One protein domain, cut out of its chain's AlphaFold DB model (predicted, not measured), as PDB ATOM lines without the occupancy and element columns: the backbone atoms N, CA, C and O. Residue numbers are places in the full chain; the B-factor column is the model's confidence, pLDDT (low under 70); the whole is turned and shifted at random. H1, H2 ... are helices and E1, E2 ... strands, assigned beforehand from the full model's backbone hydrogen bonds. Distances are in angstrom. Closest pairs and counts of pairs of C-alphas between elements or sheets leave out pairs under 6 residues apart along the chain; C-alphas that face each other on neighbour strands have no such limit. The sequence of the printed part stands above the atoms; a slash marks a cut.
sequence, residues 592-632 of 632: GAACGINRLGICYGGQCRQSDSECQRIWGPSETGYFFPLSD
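AT A GLANCE: This is residues 592 to 632 of the 632 residues of the protein "Disintegrin and metalloproteinase domain-containing protein 9" of Trichinella pseudospiralis (UniProt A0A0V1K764). With little regular structure, this is a small two-strand hairpin, E1 and E2, leading straight into one short helix, H1, after which a tail with no named element, residues 620 to 632, runs back past H1. A short antiparallel pairing ties residues 594 to 595 to E1. The 41 printed residues hold E1, E2 and H1 in that order, a mixed class with only 16 residues in named elements. The whole is only just compact, close to loose, with a radius of gyration of the C-alphas of 10.8 A and spans of 28 by 26 by 18 A.

HOW THE PARTS SIT: Look first at E1, residues 601 to 604, and E2, residues 607 to 609, an antiparallel hairpin at 137 degrees with a tight link. N 602 and O 609 are 2.9 A apart, within hydrogen-bond range. In H1, residues 611 to 619, every O i to N i+4 pair is within range. Its closest C-alpha pair with E1 is Gly 601 and Ser 611, 7.3 A.

IN THESE COORDINATES: Find C-alpha 601 at (342.415, 239.713, 194.401); E1 runs 9.5 A and E2 6.3 A. H1 runs 11.9 A to C-alpha 619 at (352.390, 254.701, 191.230).

THE WHOLE: The farthest C-alphas, Pro 621 and Asp 632, are 32.4 A apart. The printed part has no cut and no long link between elements; pLDDT is under 70 at residues 625 to 632.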
ATOM      1  N   GLY A 592     340.504 236.082 202.703       83.50
ATOM      2  CA  GLY A 592     340.860 235.084 201.687       83.50
ATOM      3  C   GLY A 592     339.765 234.779 200.657       83.50
ATOM      4  O   GLY A 592     340.021 234.034 199.715       83.50
ATOM      5  N   ALA A 593     338.565 235.360 200.777       87.19
ATOM      6  CA  ALA A 593     337.570 235.292 199.704       87.19
ATOM      7  C   ALA A 593     338.095 235.979 198.428       87.19
ATOM      8  O   ALA A 593     338.695 237.047 198.503       87.19
ATOM      9  N   ALA A 594     337.872 235.377 197.258       88.56
ATOM     10  CA  ALA A 594     338.355 235.930 195.994       88.56
ATOM     11  C   ALA A 594     337.548 237.168 195.562       88.56
ATOM     12  O   ALA A 594     336.319 237.177 195.676       88.56
ATOM     13  N   CYS A 595     338.240 238.174 195.033       87.12
ATOM     14  CA  CYS A 595     337.682 239.461 194.617       87.12
ATOM     15  C   CYS A 595     338.475 240.061 193.440       87.12
ATOM     16  O   CYS A 595     339.499 239.521 193.020       87.12
ATOM     17  N   GLY A 596     338.017 241.180 192.897       81.62
ATOM     18  CA  GLY A 596     338.697 241.972 191.887       81.62
ATOM     19  C   GLY A 596     338.516 241.432 190.474       81.62
ATOM     20  O   GLY A 596     337.786 240.470 190.205       81.62
ATOM     21  N   ILE A 597     339.217 242.060 189.531       77.06
ATOM     22  CA  ILE A 597     339.147 241.681 188.118       77.06
ATOM     23  C   ILE A 597     339.703 240.258 187.973       77.06
ATOM     24  O   ILE A 597     340.790 239.947 188.457       77.06
ATOM     25  N   ASN A 598     338.939 239.377 187.320       78.25
ATOM     26  CA  ASN A 598     339.257 237.955 187.136       78.25
ATOM     27  C   ASN A 598     339.426 237.137 188.433       78.25
ATOM     28  O   ASN A 598     339.968 236.035 188.372       78.25
ATOM     29  N   ARG A 599     338.936 237.624 189.588       79.19
ATOM     30  CA  ARG A 599     339.064 236.953 190.901       79.19
ATOM     31  C   ARG A 599     340.518 236.726 191.350       79.19
ATOM     32  O   ARG A 599     340.799 235.759 192.055       79.19
ATOM     33  N   LEU A 600     341.434 237.596 190.921       79.94
ATOM     34  CA  LEU A 600     342.862 237.531 191.264       79.94
ATOM     35  C   LEU A 600     343.214 238.286 192.556       79.94
ATOM     36  O   LEU A 600     344.336 238.177 193.043       79.94
ATOM     37  N   GLY A 601     342.281 239.064 193.104       82.38
ATOM     38  CA  GLY A 601     342.415 239.713 194.401       82.38
ATOM     39  C   GLY A 601     341.883 238.850 195.545       82.38
ATOM     40  O   GLY A 601     341.098 237.920 195.344       82.38
ATOM     41  N   ILE A 602     342.283 239.200 196.766       87.56
ATOM     42  CA  ILE A 602     341.803 238.575 198.003       87.56
ATOM     43  C   ILE A 602     341.161 239.608 198.930       87.56
ATOM     44  O   ILE A 602     341.677 240.708 199.118       87.56
ATOM     45  N   CYS A 603     340.036 239.252 199.541       87.44
ATOM     46  CA  CYS A 603     339.402 240.062 200.569       87.44
ATOM     47  C   CYS A 603     340.231 240.019 201.849       87.44
ATOM     48  O   CYS A 603     340.550 238.939 202.351       87.44
ATOM     49  N   TYR A 604     340.547 241.187 202.399       82.44
ATOM     50  CA  TYR A 604     341.209 241.308 203.691       82.44
ATOM     51  C   TYR A 604     340.681 242.534 204.436       82.44
ATOM     52  O   TYR A 604     340.818 243.658 203.953       82.44
ATOM     53  N   GLY A 605     340.047 242.317 205.594       76.75
ATOM     54  CA  GLY A 605     339.452 243.392 206.398       76.75
ATOM     55  C   GLY A 605     338.365 244.179 205.655       76.75
ATOM     56  O   GLY A 605     338.336 245.404 205.737       76.75
ATOM     57  N   GLY A 606     337.530 243.492 204.864       76.12
ATOM     58  CA  GLY A 606     336.446 244.114 204.092       76.12
ATOM     59  C   GLY A 606     336.892 244.945 202.886       76.12
ATOM     60  O   GLY A 606     336.114 245.742 202.377       76.12
ATOM     61  N   GLN A 607     338.139 244.793 202.429       80.31
ATOM     62  CA  GLN A 607     338.648 245.429 201.212       80.31
ATOM     63  C   GLN A 607     339.241 244.390 200.267       80.31
ATOM     64  O   GLN A 607     339.928 243.465 200.710       80.31
ATOM     65  N   CYS A 608     339.024 244.570 198.964       83.44
ATOM     66  CA  CYS A 608     339.688 243.750 197.962       83.44
ATOM     67  C   CYS A 608     341.145 244.188 197.779       83.44
ATOM     68  O   CYS A 608     341.419 245.328 197.406       83.44
ATOM     69  N   ARG A 609     342.085 243.273 198.030       84.44
ATOM     70  CA  ARG A 609     343.521 243.466 197.817       84.44
ATOM     71  C   ARG A 609     343.935 242.763 196.534       84.44
ATOM     72  O   ARG A 609     344.056 241.540 196.506       84.44
ATOM     73  N   GLN A 610     344.161 243.541 195.480       83.25
ATOM     74  CA  GLN A 610     344.711 243.064 194.212       83.25
ATOM     75  C   GLN A 610     346.004 243.827 193.904       83.25
ATOM     76  O   GLN A 610     346.024 245.057 193.977       83.25
ATOM     77  N   SER A 611     347.074 243.110 193.542       78.25
ATOM     78  CA  SER A 611     348.408 243.692 193.312       78.25
ATOM     79  C   SER A 611     348.389 244.821 192.287       78.25
ATOM     80  O   SER A 611     348.904 245.899 192.564       78.25
ATOM     81  N   ASP A 612     347.737 244.603 191.143       76.81
ATOM     82  CA  ASP A 612     347.614 245.612 190.087       76.81
ATOM     83  C   ASP A 612     346.918 246.878 190.590       76.81
ATOM     84  O   ASP A 612     347.415 247.981 190.386       76.81
ATOM     85  N   SER A 613     345.807 246.728 191.319       74.38
ATOM     86  CA  SER A 613     345.057 247.867 191.863       74.38
ATOM     87  C   SER A 613     345.855 248.656 192.907       74.38
ATOM     88  O   SER A 613     345.762 249.880 192.974       74.38
ATOM     89  N   GLU A 614     346.683 247.972 193.700       77.19
ATOM     90  CA  GLU A 614     347.522 248.589 194.727       77.19
ATOM     91  C   GLU A 614     348.704 249.338 194.079       77.19
ATOM     92  O   GLU A 614     348.978 250.483 194.439       77.19
ATOM     93  N   CYS A 615     349.346 248.744 193.063       78.75
ATOM     94  CA  CYS A 615     350.394 249.390 192.269       78.75
ATOM     95  C   CYS A 615     349.867 250.622 191.528       78.75
ATOM     96  O   CYS A 615     350.488 251.681 191.601       78.75
ATOM     97  N   GLN A 616     348.697 250.524 190.895       80.12
ATOM     98  CA  GLN A 616     348.081 251.649 190.190       80.12
ATOM     99  C   GLN A 616     347.696 252.791 191.133       80.12
ATOM    100  O   GLN A 616     347.853 253.963 190.790       80.12
ATOM    101  N   ARG A 617     347.233 252.464 192.347       75.31
ATOM    102  CA  ARG A 617     346.896 253.454 193.377       75.31
ATOM    103  C   ARG A 617     348.118 254.225 193.880       75.31
ATOM    104  O   ARG A 617     347.986 255.401 194.206       75.31
ATOM    105  N   ILE A 618     349.277 253.573 193.997       76.44
ATOM    106  CA  ILE A 618     350.499 254.187 194.544       76.44
ATOM    107  C   ILE A 618     351.308 254.901 193.449       76.44
ATOM    108  O   ILE A 618     351.814 255.994 193.692       76.44
ATOM    109  N   TRP A 619     351.421 254.302 192.260       82.81
ATOM    110  CA  TRP A 619     352.390 254.701 191.230       82.81
ATOM    111  C   TRP A 619     351.763 255.233 189.933       82.81
ATOM    112  O   TRP A 619     352.469 255.811 189.111       82.81
ATOM    113  N   GLY A 620     350.443 255.111 189.766       81.75
ATOM    114  CA  GLY A 620     349.698 255.656 188.632       81.75
ATOM    115  C   GLY A 620     349.153 254.600 187.657       81.75
ATOM    116  O   GLY A 620     349.477 253.418 187.755       81.75
ATOM    117  N   PRO A 621     348.304 255.007 186.692       77.81
ATOM    118  CA  PRO A 621     347.452 254.091 185.919       77.81
ATOM    119  C   PRO A 621     348.190 253.099 185.005       77.81
ATOM    120  O   PRO A 621     347.568 252.162 184.512       77.81
ATOM    121  N   SER A 622     349.480 253.319 184.733       76.19
ATOM    122  CA  SER A 622     350.298 252.521 183.809       76.19
ATOM    123  C   SER A 622     351.059 251.365 184.464       76.19
ATOM    124  O   SER A 622     351.713 250.608 183.751       76.19
ATOM    125  N   GLU A 623     350.992 251.218 185.787       75.25
ATOM    126  CA  GLU A 623     351.803 250.246 186.525       75.25
ATOM    127  C   GLU A 623     351.052 248.931 186.791       75.25
ATOM    128  O   GLU A 623     349.855 248.924 187.077       75.25
ATOM    129  N   THR A 624     351.762 247.801 186.718       74.56
ATOM    130  CA  THR A 624     351.227 246.448 186.974       74.56
ATOM    131  C   THR A 624     351.938 245.802 188.158       74.56
ATOM    132  O   THR A 624     353.158 245.907 188.280       74.56
ATOM    133  N   GLY A 625     351.195 245.111 189.021       65.31
ATOM    134  CA  GLY A 625     351.716 244.502 190.240       65.31
ATOM    135  C   GLY A 625     352.041 243.021 190.063       65.31
ATOM    136  O   GLY A 625     351.151 242.207 189.826       65.31
ATOM    137  N   TYR A 626     353.306 242.646 190.256       61.69
ATOM    138  CA  TYR A 626     353.756 241.250 190.198       61.69
ATOM    139  C   TYR A 626     353.518 240.532 191.537       61.69
ATOM    140  O   TYR A 626     354.079 240.922 192.562       61.69
ATOM    141  N   PHE A 627     352.711 239.470 191.535       55.31
ATOM    142  CA  PHE A 627     352.546 238.583 192.692       55.31
ATOM    143  C   PHE A 627     353.608 237.480 192.611       55.31
ATOM    144  O   PHE A 627     353.577 236.662 191.691       55.31
ATOM    145  N   PHE A 628     354.562 237.448 193.545       53.91
ATOM    146  CA  PHE A 628     355.438 236.284 193.688       53.91
ATOM    147  C   PHE A 628     354.621 235.158 194.330       53.91
ATOM    148  O   PHE A 628     354.136 235.346 195.449       53.91
ATOM    149  N   PRO A 629     354.429 234.003 193.669       46.97
ATOM    150  CA  PRO A 629     353.853 232.856 194.346       46.97
ATOM    151  C   PRO A 629     354.842 232.431 195.433       46.97
ATOM    152  O   PRO A 629     356.005 232.151 195.145       46.97
ATOM    153  N   LEU A 630     354.391 232.433 196.687       48.94
ATOM    154  CA  LEU A 630     355.112 231.759 197.758       48.94
ATOM    155  C   LEU A 630     355.138 230.274 197.383       48.94
ATOM    156  O   LEU A 630     354.097 229.623 197.361       48.94
ATOM    157  N   SER A 631     356.311 229.786 196.988       44.09
ATOM    158  CA  SER A 631     356.592 228.357 196.894       44.09
ATOM    159  C   SER A 631     356.505 227.749 198.293       44.09
ATOM    160  O   SER A 631     357.076 228.336 199.214       44.09
ATOM    161  N   ASP A 632     355.780 226.629 198.383       43.81
ATOM    162  CA  ASP A 632     355.430 225.843 199.582       43.81
ATOM    163  C   ASP A 632     356.478 225.800 200.708       43.81
ATOM    164  O   ASP A 632     357.679 225.570 200.417       43.81
TER     165      ASP A 632